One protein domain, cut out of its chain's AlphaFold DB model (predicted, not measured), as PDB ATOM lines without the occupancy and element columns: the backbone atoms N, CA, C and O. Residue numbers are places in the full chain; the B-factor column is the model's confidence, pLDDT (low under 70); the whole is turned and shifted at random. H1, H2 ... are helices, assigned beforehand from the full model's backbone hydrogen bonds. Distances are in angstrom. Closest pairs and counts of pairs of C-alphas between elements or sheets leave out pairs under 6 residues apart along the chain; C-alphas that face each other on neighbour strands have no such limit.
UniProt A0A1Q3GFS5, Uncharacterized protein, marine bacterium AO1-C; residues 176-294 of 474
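AT A GLANCE: This is residues 176 to 294 of the 474 residues of an uncharacterized protein of marine bacterium AO1-C (UniProt A0A1Q3GFS5). Four helices, H2, H3, H4 and H5, lie side by side in a small bundle, each next to the one before it in the chain and running back the opposite way, while a long loop with no named element, residues 183 to 204, reaches out from it as an arm and makes much of the longest span. The bundle is loosely closed, for H2 and H5 come close but do not clearly touch; the short H1 is set off on the side of H3. The printed part has 119 residues with five named helices, H1 to H5 in chain order, and no named strand. The class is all helix, although 51 of the 119 residues are in named elements. The whole is only just compact, close to loose, with a radius of gyration of the C-alphas of 15.9 A and spans of 49 by 37 by 23 A.

IN THESE COORDINATES: Find C-alpha 257 at (-10.167, 19.828, -54.797); from there H4, residues 257 to 270, the longest helix, runs 20.3 A to C-alpha 270 at (1.901, 34.635, -61.567). Look before it for H3, residues 243 to 251, and after it for H5, residues 276 to 284, which ends at C-alpha 284 at (-7.050, 18.291, -64.850). H2, residues 228 to 240, is 19.1 A long. H1, residues 209 to 214, is 8.7 A long.

HOW THE PARTS SIT: Start from H4 and H5, a helical hairpin: they touch, and their closest C-alphas, those of Trp 258 and Met 283, are 4.3 A apart. They run opposite ways at a shallow tilt of 24 degrees. H3 and H4, also a hairpin, touch at the C-alphas of Val 245 and Ala 264, 5.6 A apart, with a shallow tilt of 29 degrees, opposite ways. In the third hairpin H2 touches H3 with residues 234 to 237 alone; the closest C-alphas are those of Ile 237 and Val 245, 6.2 A. H2 and H5 are close but not clearly touching, with the C-alphas of Tyr 236 and Ala 278 closest at 7.0 A. H3 and H5 are apart. H1 is near H3. Every O i to N i+4 pair in H4 is within hydrogen-bond range; the counts are 1 of 2 in H1, 7 of 9 in H2, 4 of 5 in H3 and 4 of 5 in H5.

THE WHOLE: The two C-alphas farthest apart, those of Arg 195 and Arg 294, are 51.5 A apart. The printed part has no cut. The link from H1 to H2 is long, with 13 residues; the other three are tight. In the arm, residues 192 to 193 pair antiparallel with residues 200 to 201. Residues 183 to 204 have pLDDT under 70; the mean of the printed part is 84.4.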
ATOM      1  N   LYS A 176      -3.657  10.137 -39.096       87.12
ATOM      2  CA  LYS A 176      -2.503   9.340 -38.632       87.12
ATOM      3  C   LYS A 176      -1.929   8.341 -39.651       87.12
ATOM      4  O   LYS A 176      -0.909   7.715 -39.383       87.12
ATOM      5  N   LYS A 177      -2.617   8.096 -40.770       86.00
ATOM      6  CA  LYS A 177      -2.167   7.223 -41.869       86.00
ATOM      7  C   LYS A 177      -1.616   8.013 -43.063       86.00
ATOM      8  O   LYS A 177      -1.111   7.397 -44.002       86.00
ATOM      9  N   LEU A 178      -1.707   9.343 -43.024       86.00
ATOM     10  CA  LEU A 178      -1.210  10.255 -44.050       86.00
ATOM     11  C   LEU A 178       0.151  10.830 -43.636       86.00
ATOM     12  O   LEU A 178       0.436  11.018 -42.454       86.00
ATOM     13  N   HIS A 179       0.996  11.111 -44.623       86.06
ATOM     14  CA  HIS A 179       2.317  11.703 -44.458       86.06
ATOM     15  C   HIS A 179       2.376  13.026 -45.216       86.06
ATOM     16  O   HIS A 179       2.614  13.060 -46.422       86.06
ATOM     17  N   PHE A 180       2.161  14.125 -44.497       88.62
ATOM     18  CA  PHE A 180       2.174  15.459 -45.097       88.62
ATOM     19  C   PHE A 180       3.579  16.014 -45.323       88.62
ATOM     20  O   PHE A 180       3.722  16.959 -46.080       88.62
ATOM     21  N   TYR A 181       4.607  15.407 -44.732       84.50
ATOM     22  CA  TYR A 181       5.994  15.838 -44.878       84.50
ATOM     23  C   TYR A 181       6.648  15.309 -46.169       84.50
ATOM     24  O   TYR A 181       6.330  14.204 -46.623       84.50
ATOM     25  N   PRO A 182       7.594  16.061 -46.768       75.69
ATOM     26  CA  PRO A 182       8.355  15.581 -47.910       75.69
ATOM     27  C   PRO A 182       9.261  14.417 -47.490       75.69
ATOM     28  O   PRO A 182       9.742  14.355 -46.358       75.69
ATOM     29  N   ASN A 183       9.538  13.503 -48.422       67.12
ATOM     30  CA  ASN A 183      10.523  12.452 -48.173       67.12
ATOM     31  C   ASN A 183      11.908  13.080 -47.934       67.12
ATOM     32  O   ASN A 183      12.286  13.992 -48.680       67.12
ATOM     33  N   PRO A 184      12.691  12.573 -46.966       56.78
ATOM     34  CA  PRO A 184      14.048  13.054 -46.751       56.78
ATOM     35  C   PRO A 184      14.902  12.838 -48.016       56.78
ATOM     36  O   PRO A 184      14.713  11.847 -48.734       56.78
ATOM     37  N   PRO A 185      15.846  13.743 -48.333       55.28
ATOM     38  CA  PRO A 185      16.689  13.590 -49.512       55.28
ATOM     39  C   PRO A 185      17.560  12.333 -49.386       55.28
ATOM     40  O   PRO A 185      18.309  12.202 -48.420       55.28
ATOM     41  N   LYS A 186      17.528  11.456 -50.401       52.78
ATOM     42  CA  LYS A 186      18.227  10.152 -50.410       52.78
ATOM     43  C   LYS A 186      19.723  10.210 -50.052       52.78
ATOM     44  O   LYS A 186      20.228   9.250 -49.491       52.78
ATOM     45  N   ASN A 187      20.402  11.329 -50.333       50.94
ATOM     46  CA  ASN A 187      21.850  11.506 -50.126       50.94
ATOM     47  C   ASN A 187      22.203  12.711 -49.224       50.94
ATOM     48  O   ASN A 187      23.338  13.182 -49.251       50.94
ATOM     49  N   LYS A 188      21.238  13.288 -48.486       48.19
ATOM     50  CA  LYS A 188      21.478  14.466 -47.625       48.19
ATOM     51  C   LYS A 188      20.682  14.426 -46.319       48.19
ATOM     52  O   LYS A 188      20.089  15.432 -45.930       48.19
ATOM     53  N   THR A 189      20.784  13.342 -45.556       47.28
ATOM     54  CA  THR A 189      20.921  13.508 -44.102       47.28
ATOM     55  C   THR A 189      22.247  14.236 -43.869       47.28
ATOM     56  O   THR A 189      23.256  13.645 -43.508       47.28
ATOM     57  N   LYS A 190      22.290  15.548 -44.147       43.88
ATOM     58  CA  LYS A 190      23.287  16.413 -43.519       43.88
ATOM     59  C   LYS A 190      22.889  16.417 -42.051       43.88
ATOM     60  O   LYS A 190      22.060  17.216 -41.637       43.88
ATOM     61  N   ILE A 191      23.407  15.429 -41.332       48.69
ATOM     62  CA  ILE A 191      23.379  15.367 -39.886       48.69
ATOM     63  C   ILE A 191      24.181  16.586 -39.450       48.69
ATOM     64  O   ILE A 191      25.401  16.623 -39.608       48.69
ATOM     65  N   VAL A 192      23.494  17.630 -39.006       44.03
ATOM     66  CA  VAL A 192      24.166  18.713 -38.299       44.03
ATOM     67  C   VAL A 192      24.357  18.196 -36.880       44.03
ATOM     68  O   VAL A 192      23.379  17.989 -36.170       44.03
ATOM     69  N   TYR A 193      25.601  17.900 -36.509       42.66
ATOM     70  CA  TYR A 193      25.965  17.605 -35.127       42.66
ATOM     71  C   TYR A 193      26.131  18.939 -34.399       42.66
ATOM     72  O   TYR A 193      27.094  19.660 -34.666       42.66
ATOM     73  N   ASP A 194      25.218  19.270 -33.487       44.16
ATOM     74  CA  ASP A 194      25.499  20.297 -32.486       44.16
ATOM     75  C   ASP A 194      26.212  19.635 -31.299       44.16
ATOM     76  O   ASP A 194      25.666  18.747 -30.639       44.16
ATOM     77  N   ARG A 195      27.463  20.042 -31.048       47.47
ATOM     78  CA  ARG A 195      28.292  19.505 -29.957       47.47
ATOM     79  C   ARG A 195      27.780  19.891 -28.565       47.47
ATOM     80  O   ARG A 195      28.277  19.328 -27.598       47.47
ATOM     81  N   ARG A 196      26.832  20.829 -28.449       52.59
ATOM     82  CA  ARG A 196      26.263  21.235 -27.154       52.59
ATOM     83  C   ARG A 196      25.163  20.300 -26.657       52.59
ATOM     84  O   ARG A 196      25.137  20.009 -25.468       52.59
ATOM     85  N   ASP A 197      24.346  19.755 -27.561       45.00
ATOM     86  CA  ASP A 197      23.101  19.072 -27.171       45.00
ATOM     87  C   ASP A 197      23.051  17.577 -27.540       45.00
ATOM     88  O   ASP A 197      22.126  16.875 -27.140       45.00
ATOM     89  N   SER A 198      24.034  17.042 -28.280       45.28
ATOM     90  CA  SER A 198      24.058  15.628 -28.720       45.28
ATOM     91  C   SER A 198      22.793  15.174 -29.482       45.28
ATOM     92  O   SER A 198      22.406  14.006 -29.422       45.28
ATOM     93  N   VAL A 199      22.137  16.081 -30.220       42.69
ATOM     94  CA  VAL A 199      20.907  15.806 -30.992       42.69
ATOM     95  C   VAL A 199      21.190  15.742 -32.500       42.69
ATOM     96  O   VAL A 199      21.946  16.542 -33.044       42.69
ATOM     97  N   ILE A 200      20.547  14.786 -33.185       46.44
ATOM     98  CA  ILE A 200      20.581  14.601 -34.645       46.44
ATOM     99  C   ILE A 200      19.426  15.391 -35.283       46.44
ATOM    100  O   ILE A 200      18.265  15.097 -35.001       46.44
ATOM    101  N   TYR A 201      19.731  16.337 -36.177       47.12
ATOM    102  CA  TYR A 201      18.731  17.112 -36.931       47.12
ATOM    103  C   TYR A 201      18.637  16.667 -38.400       47.12
ATOM    104  O   TYR A 201      19.653  16.367 -39.034       47.12
ATOM    105  N   ALA A 202      17.424  16.664 -38.965       51.97
ATOM    106  CA  ALA A 202      17.185  16.457 -40.394       51.97
ATOM    107  C   ALA A 202      16.882  17.784 -41.103       51.97
ATOM    108  O   ALA A 202      16.081  18.584 -40.624       51.97
ATOM    109  N   ASN A 203      17.476  17.997 -42.281       55.75
ATOM    110  CA  ASN A 203      17.116  19.128 -43.135       55.75
ATOM    111  C   ASN A 203      15.693  18.956 -43.669       55.75
ATOM    112  O   ASN A 203      15.395  17.982 -44.364       55.75
ATOM    113  N   TYR A 204      14.851  19.942 -43.389       65.00
ATOM    114  CA  TYR A 204      13.495  20.031 -43.890       65.00
ATOM    115  C   TYR A 204      13.437  21.068 -45.020       65.00
ATOM    116  O   TYR A 204      13.911  22.194 -44.875       65.00
ATOM    117  N   CYS A 205      12.910  20.677 -46.182       72.69
ATOM    118  CA  CYS A 205      12.839  21.539 -47.363       72.69
ATOM    119  C   CYS A 205      11.386  21.713 -47.794       72.69
ATOM    120  O   CYS A 205      10.759  20.758 -48.253       72.69
ATOM    121  N   GLY A 206      10.864  22.931 -47.650       83.00
ATOM    122  CA  GLY A 206       9.502  23.277 -48.038       83.00
ATOM    123  C   GLY A 206       8.929  24.449 -47.246       83.00
ATOM    124  O   GLY A 206       9.661  25.312 -46.771       83.00
ATOM    125  N   ILE A 207       7.601  24.464 -47.126       86.75
ATOM    126  CA  ILE A 207       6.807  25.415 -46.323       86.75
ATOM    127  C   ILE A 207       6.981  25.213 -44.807       86.75
ATOM    128  O   ILE A 207       7.432  24.157 -44.423       86.75
ATOM    129  N   SER A 208       6.606  26.132 -43.918       84.38
ATOM    130  CA  SER A 208       6.781  26.006 -42.451       84.38
ATOM    131  C   SER A 208       6.277  24.692 -41.818       84.38
ATOM    132  O   SER A 208       5.112  24.323 -41.981       84.38
ATOM    133  N   LYS A 209       7.116  24.026 -41.000       83.00
ATOM    134  CA  LYS A 209       6.719  22.845 -40.203       83.00
ATOM    135  C   LYS A 209       5.567  23.148 -39.256       83.00
ATOM    136  O   LYS A 209       4.649  22.343 -39.142       83.00
ATOM    137  N   LYS A 210       5.576  24.323 -38.616       83.69
ATOM    138  CA  LYS A 210       4.508  24.744 -37.694       83.69
ATOM    139  C   LYS A 210       3.139  24.665 -38.370       83.69
ATOM    140  O   LYS A 210       2.185  24.222 -37.744       83.69
ATOM    141  N   LEU A 211       3.051  25.078 -39.635       87.12
ATOM    142  CA  LEU A 211       1.808  25.032 -40.400       87.12
ATOM    143  C   LEU A 211       1.408  23.586 -40.731       87.12
ATOM    144  O   LEU A 211       0.249  23.216 -40.559       87.12
ATOM    145  N   VAL A 212       2.367  22.746 -41.123       89.25
ATOM    146  CA  VAL A 212       2.136  21.325 -41.434       89.25
ATOM    147  C   VAL A 212       1.682  20.543 -40.200       89.25
ATOM    148  O   VAL A 212       0.750  19.746 -40.292       89.25
ATOM    149  N   ASP A 213       2.267  20.808 -39.030       86.19
ATOM    150  CA  ASP A 213       1.855  20.199 -37.759       86.19
ATOM    151  C   ASP A 213       0.409  20.539 -37.382       86.19
ATOM    152  O   ASP A 213      -0.224  19.798 -36.633       86.19
ATOM    153  N   THR A 214      -0.173  21.621 -37.910       89.19
ATOM    154  CA  THR A 214      -1.593  21.895 -37.653       89.19
ATOM    155  C   THR A 214      -2.520  20.901 -38.354       89.19
ATOM    156  O   THR A 214      -3.629  20.671 -37.877       89.19
ATOM    157  N   LEU A 215      -2.071  20.253 -39.438       92.44
ATOM    158  CA  LEU A 215      -2.903  19.391 -40.286       92.44
ATOM    159  C   LEU A 215      -3.363  18.104 -39.590       92.44
ATOM    160  O   LEU A 215      -4.312  17.471 -40.048       92.44
ATOM    161  N   ILE A 216      -2.722  17.712 -38.484       89.00
ATOM    162  CA  ILE A 216      -3.104  16.520 -37.708       89.00
ATOM    163  C   ILE A 216      -4.253  16.774 -36.717       89.00
ATOM    164  O   ILE A 216      -4.692  15.844 -36.045       89.00
ATOM    165  N   GLN A 217      -4.750  18.010 -36.620       91.81
ATOM    166  CA  GLN A 217      -5.862  18.366 -35.738       91.81
ATOM    167  C   GLN A 217      -7.174  17.693 -36.162       91.81
ATOM    168  O   GLN A 217      -7.504  17.629 -37.346       91.81
ATOM    169  N   GLU A 218      -7.980  17.273 -35.183       92.31
ATOM    170  CA  GLU A 218      -9.226  16.527 -35.423       92.31
ATOM    171  C   GLU A 218     -10.240  17.264 -36.302       92.31
ATOM    172  O   GLU A 218     -11.000  16.614 -37.018       92.31
ATOM    173  N   LYS A 219     -10.215  18.604 -36.311       94.44
ATOM    174  CA  LYS A 219     -11.071  19.439 -37.171       94.44
ATOM    175  C   LYS A 219     -10.917  19.134 -38.667       94.44
ATOM    176  O   LYS A 219     -11.817  19.427 -39.443       94.44
ATOM    177  N   PHE A 220      -9.790  18.544 -39.070       95.38
ATOM    178  CA  PHE A 220      -9.525  18.152 -40.453       95.38
ATOM    179  C   PHE A 220     -10.010  16.736 -40.791       95.38
ATOM    180  O   PHE A 220     -10.000  16.351 -41.965       95.38
ATOM    181  N   ASN A 221     -10.487  15.956 -39.815       91.75
ATOM    182  CA  ASN A 221     -11.093  14.654 -40.087       91.75
ATOM    183  C   ASN A 221     -12.314  14.802 -41.004       91.75
ATOM    184  O   ASN A 221     -13.123  15.711 -40.841       91.75
ATOM    185  N   LYS A 222     -12.470  13.865 -41.949       90.12
ATOM    186  CA  LYS A 222     -13.558  13.843 -42.951       90.12
ATOM    187  C   LYS A 222     -13.581  15.052 -43.905       90.12
ATOM    188  O   LYS A 222     -14.538  15.213 -44.657       90.12
ATOM    189  N   THR A 223     -12.538  15.881 -43.905       94.94
ATOM    190  CA  THR A 223     -12.355  16.964 -44.882       94.94
ATOM    191  C   THR A 223     -11.444  16.511 -46.021       94.94
ATOM    192  O   THR A 223     -10.827  15.444 -45.946       94.94
ATOM    193  N   LEU A 224     -11.294  17.343 -47.057       95.88
ATOM    194  CA  LEU A 224     -10.345  17.074 -48.139       95.88
ATOM    195  C   LEU A 224      -8.891  16.935 -47.655       95.88
ATOM    196  O   LEU A 224      -8.105  16.278 -48.329       95.88
ATOM    197  N   ILE A 225      -8.541  17.485 -46.485       96.50
ATOM    198  CA  ILE A 225      -7.192  17.390 -45.905       96.50
ATOM    199  C   ILE A 225      -6.876  15.943 -45.498       96.50
ATOM    200  O   ILE A 225      -5.762  15.461 -45.690       96.50
ATOM    201  N   ALA A 226      -7.877  15.206 -45.009       95.00
ATOM    202  CA  ALA A 226      -7.753  13.812 -44.596       95.00
ATOM    203  C   ALA A 226      -7.870  12.831 -45.784       95.00
ATOM    204  O   ALA A 226      -8.600  11.840 -45.714       95.00
ATOM    205  N   THR A 227      -7.166  13.103 -46.892       93.75
ATOM    206  CA  THR A 227      -7.252  12.305 -48.130       93.75
ATOM    207  C   THR A 227      -5.892  11.996 -48.759       93.75
ATOM    208  O   THR A 227      -4.923  12.743 -48.600       93.75
ATOM    209  N   LEU A 228      -5.824  10.898 -49.522       89.06
ATOM    210  CA  LEU A 228      -4.632  10.525 -50.303       89.06
ATOM    211  C   LEU A 228      -4.264  11.572 -51.356       89.06
ATOM    212  O   LEU A 228      -3.088  11.832 -51.633       89.06
ATOM    213  N   GLU A 229      -5.276  12.165 -51.979       92.00
ATOM    214  CA  GLU A 229      -5.082  13.188 -52.990       92.00
ATOM    215  C   GLU A 229      -4.450  14.452 -52.403       92.00
ATOM    216  O   GLU A 229      -3.552  15.023 -53.032       92.00
ATOM    217  N   PHE A 230      -4.858  14.869 -51.202       95.00
ATOM    218  CA  PHE A 230      -4.262  16.023 -50.533       95.00
ATOM    219  C   PHE A 230      -2.829  15.752 -50.068       95.00
ATOM    220  O   PHE A 230      -1.937  16.571 -50.284       95.00
ATOM    221  N   GLU A 231      -2.555  14.560 -49.545       91.00
ATOM    222  CA  GLU A 231      -1.188  14.128 -49.244       91.00
ATOM    223  C   GLU A 231      -0.270  14.195 -50.481       91.00
ATOM    224  O   GLU A 231       0.891  14.601 -50.402       91.00
ATOM    225  N   THR A 232      -0.799  13.859 -51.661       88.75
ATOM    226  CA  THR A 232      -0.064  14.011 -52.925       88.75
ATOM    227  C   THR A 232       0.234  15.481 -53.236       88.75
ATOM    228  O   THR A 232       1.339  15.786 -53.692       88.75
ATOM    229  N   ARG A 233      -0.706  16.396 -52.962       93.06
ATOM    230  CA  ARG A 233      -0.533  17.848 -53.149       93.06
ATOM    231  C   ARG A 233       0.499  18.432 -52.202       93.06
ATOM    232  O   ARG A 233       1.315  19.228 -52.660       93.06
ATOM    233  N   MET A 234       0.568  17.961 -50.955       92.81
ATOM    234  CA  MET A 234       1.583  18.407 -49.993       92.81
ATOM    235  C   MET A 234       3.006  18.296 -50.546       92.81
ATOM    236  O   MET A 234       3.810  19.205 -50.366       92.81
ATOM    237  N   ARG A 235       3.310  17.262 -51.338       88.56
ATOM    238  CA  ARG A 235       4.623  17.134 -51.998       88.56
ATOM    239  C   ARG A 235       4.951  18.317 -52.911       88.56
ATOM    240  O   ARG A 235       6.106  18.730 -52.974       88.56
ATOM    241  N   TYR A 236       3.961  18.845 -53.625       91.44
ATOM    242  CA  TYR A 236       4.126  19.985 -54.528       91.44
ATOM    243  C   TYR A 236       4.017  21.318 -53.793       91.44
ATOM    244  O   TYR A 236       4.746  22.239 -54.132       91.44
ATOM    245  N   ILE A 237       3.213  21.390 -52.733       94.25
ATOM    246  CA  ILE A 237       3.189  22.529 -51.808       94.25
ATOM    247  C   ILE A 237       4.574  22.722 -51.167       94.25
ATOM    248  O   ILE A 237       5.107  23.824 -51.163       94.25
ATOM    249  N   HIS A 238       5.238  21.656 -50.706       90.50
ATOM    250  CA  HIS A 238       6.620  21.772 -50.228       90.50
ATOM    251  C   HIS A 238       7.577  22.208 -51.341       90.50
ATOM    252  O   HIS A 238       8.375  23.117 -51.137       90.50
ATOM    253  N   LYS A 239       7.490  21.601 -52.532       89.19
ATOM    254  CA  LYS A 239       8.357  21.953 -53.671       89.19
ATOM    255  C   LYS A 239       8.167  23.389 -54.170       89.19
ATOM    256  O   LYS A 239       9.092  23.911 -54.793       89.19
ATOM    257  N   SER A 240       6.990  23.989 -53.968       92.50
ATOM    258  CA  SER A 240       6.711  25.365 -54.383       92.50
ATOM    259  C   SER A 240       7.368  26.388 -53.461       92.50
ATOM    260  O   SER A 240       7.580  27.517 -53.899       92.50
ATOM    261  N   CYS A 241       7.697  25.995 -52.221       90.25
ATOM    262  CA  CYS A 241       8.213  26.870 -51.169       90.25
ATOM    263  C   CYS A 241       7.279  28.046 -50.827       90.25
ATOM    264  O   CYS A 241       7.749  29.069 -50.334       90.25
ATOM    265  N   ASN A 242       5.978  27.912 -51.103       92.69
ATOM    266  CA  ASN A 242       4.993  28.970 -50.908       92.69
ATOM    267  C   ASN A 242       3.859  28.477 -49.990       92.69
ATOM    268  O   ASN A 242       3.072  27.606 -50.366       92.69
ATOM    269  N   GLU A 243       3.808  29.031 -48.775       93.62
ATOM    270  CA  GLU A 243       2.816  28.702 -47.739       93.62
ATOM    271  C   GLU A 243       1.394  29.100 -48.133       93.62
ATOM    272  O   GLU A 243       0.449  28.415 -47.739       93.62
ATOM    273  N   GLU A 244       1.231  30.122 -48.979       96.50
ATOM    274  CA  GLU A 244      -0.091  30.543 -49.445       96.50
ATOM    275  C   GLU A 244      -0.789  29.445 -50.238       96.50
ATOM    276  O   GLU A 244      -2.008  29.304 -50.167       96.50
ATOM    277  N   VAL A 245      -0.029  28.572 -50.905       97.44
ATOM    278  CA  VAL A 245      -0.609  27.410 -51.581       97.44
ATOM    279  C   VAL A 245      -1.305  26.484 -50.583       97.44
ATOM    280  O   VAL A 245      -2.375  25.971 -50.895       97.44
ATOM    281  N   LEU A 246      -0.747  26.274 -49.384       97.56
ATOM    282  CA  LEU A 246      -1.417  25.490 -48.342       97.56
ATOM    283  C   LEU A 246      -2.639  26.235 -47.793       97.56
ATOM    284  O   LEU A 246      -3.699  25.627 -47.633       97.56
ATOM    285  N   ASN A 247      -2.515  27.543 -47.552       97.38
ATOM    286  CA  ASN A 247      -3.614  28.366 -47.045       97.38
ATOM    287  C   ASN A 247      -4.846  28.304 -47.955       97.38
ATOM    288  O   ASN A 247      -5.958  28.186 -47.438       97.38
ATOM    289  N   LEU A 248      -4.665  28.260 -49.281       98.25
ATOM    290  CA  LEU A 248      -5.766  28.065 -50.230       98.25
ATOM    291  C   LEU A 248      -6.605  26.819 -49.899       98.25
ATOM    292  O   LEU A 248      -7.833  26.898 -49.902       98.25
ATOM    293  N   TYR A 249      -5.981  25.685 -49.566       97.94
ATOM    294  CA  TYR A 249      -6.720  24.470 -49.195       97.94
ATOM    295  C   TYR A 249      -7.395  24.583 -47.834       97.94
ATOM    296  O   TYR A 249      -8.512  24.098 -47.671       97.94
ATOM    297  N   LEU A 250      -6.738  25.220 -46.864       96.75
ATOM    298  CA  LEU A 250      -7.281  25.382 -45.515       96.75
ATOM    299  C   LEU A 250      -8.484  26.332 -45.478       96.75
ATOM    300  O   LEU A 250      -9.384  26.137 -44.666       96.75
ATOM    301  N   GLN A 251      -8.513  27.333 -46.356       96.88
ATOM    302  CA  GLN A 251      -9.563  28.352 -46.413       96.88
ATOM    303  C   GLN A 251     -10.747  27.975 -47.313       96.88
ATOM    304  O   GLN A 251     -11.785  28.618 -47.224       96.88
ATOM    305  N   ASN A 252     -10.601  26.959 -48.172       97.38
ATOM    306  CA  ASN A 252     -11.601  26.592 -49.182       97.38
ATOM    307  C   ASN A 252     -11.978  25.099 -49.115       97.38
ATOM    308  O   ASN A 252     -12.233  24.466 -50.143       97.38
ATOM    309  N   MET A 253     -11.971  24.499 -47.918       95.25
ATOM    310  CA  MET A 253     -12.211  23.057 -47.719       95.25
ATOM    311  C   MET A 253     -13.579  22.571 -48.231       95.25
ATOM    312  O   MET A 253     -13.785  21.373 -48.429       95.25
ATOM    313  N   GLU A 254     -14.517  23.490 -48.433       94.69
ATOM    314  CA  GLU A 254     -15.844  23.255 -48.979       94.69
ATOM    315  C   GLU A 254     -15.876  23.138 -50.507       94.69
ATOM    316  O   GLU A 254     -16.863  22.620 -51.031       94.69
ATOM    317  N   LYS A 255     -14.846  23.586 -51.237       97.56
ATOM    318  CA  LYS A 255     -14.769  23.478 -52.706       97.56
ATOM    319  C   LYS A 255     -14.371  22.072 -53.151       97.56
ATOM    320  O   LYS A 255     -13.925  21.236 -52.366       97.56
ATOM    321  N   ASN A 256     -14.554  21.774 -54.435       98.00
ATOM    322  CA  ASN A 256     -13.902  20.614 -55.027       98.00
ATOM    323  C   ASN A 256     -12.386  20.827 -55.031       98.00
ATOM    324  O   ASN A 256     -11.905  21.928 -55.287       98.00
ATOM    325  N   MET A 257     -11.627  19.753 -54.828       97.56
ATOM    326  CA  MET A 257     -10.167  19.828 -54.797       97.56
ATOM    327  C   MET A 257      -9.580  20.420 -56.086       97.56
ATOM    328  O   MET A 257      -8.656  21.223 -56.012       97.56
ATOM    329  N   TRP A 258     -10.147  20.092 -57.253       96.50
ATOM    330  CA  TRP A 258      -9.685  20.638 -58.533       96.50
ATOM    331  C   TRP A 258      -9.876  22.157 -58.665       96.50
ATOM    332  O   TRP A 258      -9.110  22.798 -59.380       96.50
ATOM    333  N   GLU A 259     -10.867  22.744 -57.985       98.50
ATOM    334  CA  GLU A 259     -11.081  24.199 -57.984       98.50
ATOM    335  C   GLU A 259      -9.953  24.890 -57.211       98.50
ATOM    336  O   GLU A 259      -9.404  25.889 -57.665       98.50
ATOM    337  N   ILE A 260      -9.539  24.305 -56.085       98.62
ATOM    338  CA  ILE A 260      -8.408  24.796 -55.289       98.62
ATOM    339  C   ILE A 260      -7.086  24.571 -56.033       98.62
ATOM    340  O   ILE A 260      -6.227  25.449 -56.040       98.62
ATOM    341  N   ASP A 261      -6.942  23.434 -56.725       98.06
ATOM    342  CA  ASP A 261      -5.794  23.174 -57.599       98.06
ATOM    343  C   ASP A 261      -5.673  24.260 -58.696       98.06
ATOM    344  O   ASP A 261      -4.559  24.653 -59.040       98.06
ATOM    345  N   SER A 262      -6.798  24.782 -59.210       98.31
ATOM    346  CA  SER A 262      -6.821  25.899 -60.170       98.31
ATOM    347  C   SER A 262      -6.320  27.204 -59.548       98.31
ATOM    348  O   SER A 262      -5.479  27.879 -60.139       98.31
ATOM    349  N   LEU A 263      -6.767  27.535 -58.330       98.62
ATOM    350  CA  LEU A 263      -6.287  28.716 -57.598       98.62
ATOM    351  C   LEU A 263      -4.778  28.632 -57.328       98.62
ATOM    352  O   LEU A 263      -4.045  29.600 -57.533       98.62
ATOM    353  N   ALA A 264      -4.297  27.454 -56.922       98.44
ATOM    354  CA  ALA A 264      -2.877  27.196 -56.707       98.44
ATOM    355  C   ALA A 264      -2.063  27.321 -58.007       98.44
ATOM    356  O   ALA A 264      -0.958  27.867 -57.991       98.44
ATOM    357  N   PHE A 265      -2.602  26.844 -59.136       98.12
ATOM    358  CA  PHE A 265      -1.979  27.017 -60.446       98.12
ATOM    359  C   PHE A 265      -1.836  28.495 -60.814       98.12
ATOM    360  O   PHE A 265      -0.736  28.916 -61.167       98.12
ATOM    361  N   GLU A 266      -2.907  29.281 -60.700       98.38
ATOM    362  CA  GLU A 266      -2.893  30.711 -61.025       98.38
ATOM    363  C   GLU A 266      -1.919  31.499 -60.145       98.38
ATOM    364  O   GLU A 266      -1.147  32.311 -60.662       98.38
ATOM    365  N   LEU A 267      -1.916  31.239 -58.831       98.19
ATOM    366  CA  LEU A 267      -0.985  31.855 -57.883       98.19
ATOM    367  C   LEU A 267       0.470  31.589 -58.291       98.19
ATOM    368  O   LEU A 267       1.252  32.516 -58.491       98.19
ATOM    369  N   LEU A 268       0.824  30.316 -58.479       96.88
ATOM    370  CA  LEU A 268       2.194  29.916 -58.797       96.88
ATOM    371  C   LEU A 268       2.623  30.342 -60.204       96.88
ATOM    372  O   LEU A 268       3.799  30.625 -60.427       96.88
ATOM    373  N   GLN A 269       1.688  30.396 -61.156       96.56
ATOM    374  CA  GLN A 269       1.965  30.884 -62.503       96.56
ATOM    375  C   GLN A 269       2.335  32.370 -62.483       96.56
ATOM    376  O   GLN A 269       3.324  32.742 -63.110       96.56
ATOM    377  N   LYS A 270       1.595  33.201 -61.734       96.88
ATOM    378  CA  LYS A 270       1.901  34.635 -61.567       96.88
ATOM    379  C   LYS A 270       3.286  34.865 -60.953       96.88
ATOM    380  O   LYS A 270       3.959  35.828 -61.302       96.88
ATOM    381  N   GLU A 271       3.737  33.956 -60.093       94.19
ATOM    382  CA  GLU A 271       5.067  33.994 -59.472       94.19
ATOM    383  C   GLU A 271       6.192  33.401 -60.343       94.19
ATOM    384  O   GLU A 271       7.334  33.309 -59.888       94.19
ATOM    385  N   ASN A 272       5.898  32.959 -61.574       92.81
ATOM    386  CA  ASN A 272       6.834  32.211 -62.425       92.81
ATOM    387  C   ASN A 272       7.448  30.986 -61.712       92.81
ATOM    388  O   ASN A 272       8.601  30.610 -61.935       92.81
ATOM    389  N   ASN A 273       6.679  30.348 -60.828       91.94
ATOM    390  CA  ASN A 273       7.119  29.196 -60.058       91.94
ATOM    391  C   ASN A 273       6.997  27.919 -60.910       91.94
ATOM    392  O   ASN A 273       5.909  27.567 -61.372       91.94
ATOM    393  N   SER A 274       8.099  27.180 -61.093       89.81
ATOM    394  CA  SER A 274       8.143  25.966 -61.933       89.81
ATOM    395  C   SER A 274       7.126  24.891 -61.522       89.81
ATOM    396  O   SER A 274       6.676  24.095 -62.356       89.81
ATOM    397  N   VAL A 275       6.722  24.883 -60.247       93.00
ATOM    398  CA  VAL A 275       5.750  23.936 -59.691       93.00
ATOM    399  C   VAL A 275       4.316  24.235 -60.136       93.00
ATOM    400  O   VAL A 275       3.467  23.354 -60.028       93.00
ATOM    401  N   ALA A 276       4.030  25.394 -60.742       95.12
ATOM    402  CA  ALA A 276       2.723  25.677 -61.345       95.12
ATOM    403  C   ALA A 276       2.292  24.565 -62.324       95.12
ATOM    404  O   ALA A 276       1.142  24.129 -62.327       95.12
ATOM    405  N   SER A 277       3.237  24.010 -63.090       91.62
ATOM    406  CA  SER A 277       2.989  22.869 -63.984       91.62
ATOM    407  C   SER A 277       2.390  21.642 -63.271       91.62
ATOM    408  O   SER A 277       1.589  20.923 -63.870       91.62
ATOM    409  N   ALA A 278       2.700  21.432 -61.986       91.75
ATOM    410  CA  ALA A 278       2.137  20.349 -61.182       91.75
ATOM    411  C   ALA A 278       0.655  20.588 -60.914       91.75
ATOM    412  O   ALA A 278      -0.160  19.694 -61.115       91.75
ATOM    413  N   PHE A 279       0.297  21.805 -60.508       94.31
ATOM    414  CA  PHE A 279      -1.086  22.168 -60.210       94.31
ATOM    415  C   PHE A 279      -1.954  22.229 -61.470       94.31
ATOM    416  O   PHE A 279      -3.102  21.793 -61.431       94.31
ATOM    417  N   LYS A 280      -1.372  22.585 -62.625       92.69
ATOM    418  CA  LYS A 280      -2.023  22.418 -63.936       92.69
ATOM    419  C   LYS A 280      -2.406  20.960 -64.214       92.69
ATOM    420  O   LYS A 280      -3.475  20.691 -64.753       92.69
ATOM    421  N   ILE A 281      -1.537  20.014 -63.860       88.69
ATOM    422  CA  ILE A 281      -1.811  18.579 -64.005       88.69
ATOM    423  C   ILE A 281      -2.844  18.112 -62.967       88.69
ATOM    424  O   ILE A 281      -3.757  17.361 -63.297       88.69
ATOM    425  N   LEU A 282      -2.721  18.552 -61.712       91.56
ATOM    426  CA  LEU A 282      -3.607  18.144 -60.618       91.56
ATOM    427  C   LEU A 282      -5.053  18.616 -60.842       91.56
ATOM    428  O   LEU A 282      -5.967  17.805 -60.694       91.56
ATOM    429  N   MET A 283      -5.269  19.854 -61.308       92.88
ATOM    430  CA  MET A 283      -6.619  20.360 -61.604       92.88
ATOM    431  C   MET A 283      -7.306  19.569 -62.733       92.88
ATOM    432  O   MET A 283      -8.505  19.299 -62.669       92.88
ATOM    433  N   GLN A 284      -6.544  19.104 -63.732       89.19
ATOM    434  CA  GLN A 284      -7.050  18.291 -64.850       89.19
ATOM    435  C   GLN A 284      -7.549  16.907 -64.409       89.19
ATOM    436  O   GLN A 284      -8.313  16.257 -65.120       89.19
ATOM    437  N   GLN A 285      -7.188  16.451 -63.208       87.75
ATOM    438  CA  GLN A 285      -7.719  15.203 -62.654       87.75
ATOM    439  C   GLN A 285      -9.197  15.324 -62.264       87.75
ATOM    440  O   GLN A 285      -9.869  14.293 -62.137       87.75
ATOM    441  N   ARG A 286      -9.693  16.560 -62.079       92.19
ATOM    442  CA  ARG A 286     -11.072  16.885 -61.678       92.19
ATOM    443  C   ARG A 286     -11.507  16.192 -60.384       92.19
ATOM    444  O   ARG A 286     -12.661  15.798 -60.243       92.19
ATOM    445  N   LYS A 287     -10.580  16.019 -59.436       93.25
ATOM    446  CA  LYS A 287     -10.863  15.428 -58.120       93.25
ATOM    447  C   LYS A 287     -11.828  16.320 -57.334       93.25
ATOM    448  O   LYS A 287     -11.623  17.528 -57.244       93.25
ATOM    449  N   THR A 288     -12.909  15.732 -56.825       95.00
ATOM    450  CA  THR A 288     -14.044  16.465 -56.244       95.00
ATOM    451  C   THR A 288     -13.892  16.628 -54.730       95.00
ATOM    452  O   THR A 288     -12.868  17.132 -54.270       95.00
ATOM    453  N   LYS A 289     -14.906  16.233 -53.953       94.56
ATOM    454  CA  LYS A 289     -14.955  16.308 -52.489       94.56
ATOM    455  C   LYS A 289     -14.866  14.908 -51.881       94.56
ATOM    456  O   LYS A 289     -14.892  13.892 -52.583       94.56
ATOM    457  N   VAL A 290     -14.792  14.850 -50.555       93.38
ATOM    458  CA  VAL A 290     -14.953  13.600 -49.806       93.38
ATOM    459  C   VAL A 290     -16.406  13.139 -49.898       93.38
ATOM    460  O   VAL A 290     -17.334  13.933 -49.758       93.38
ATOM    461  N   LYS A 291     -16.609  11.837 -50.098       91.81
ATOM    462  CA  LYS A 291     -17.916  11.194 -49.945       91.81
ATOM    463  C   LYS A 291     -17.832  10.220 -48.775       91.81
ATOM    464  O   LYS A 291     -17.165   9.195 -48.859       91.81
ATOM    465  N   ASN A 292     -18.491  10.573 -47.675       83.38
ATOM    466  CA  ASN A 292     -18.396   9.843 -46.412       83.38
ATOM    467  C   ASN A 292     -18.927   8.406 -46.528       83.38
ATOM    468  O   ASN A 292     -19.938   8.157 -47.183       83.38
ATOM    469  N   GLY A 293     -18.253   7.466 -45.856       83.56
ATOM    470  CA  GLY A 293     -18.704   6.074 -45.746       83.56
ATOM    471  C   GLY A 293     -18.486   5.221 -46.999       83.56
ATOM    472  O   GLY A 293     -19.114   4.172 -47.141       83.56
ATOM    473  N   ARG A 294     -17.610   5.636 -47.925       90.81
ATOM    474  CA  ARG A 294     -17.250   4.802 -49.080       90.81
ATOM    475  C   ARG A 294     -16.599   3.502 -48.614       90.81
ATOM    476  O   ARG A 294     -15.557   3.515 -47.964       90.81
TER     477      ARG A 294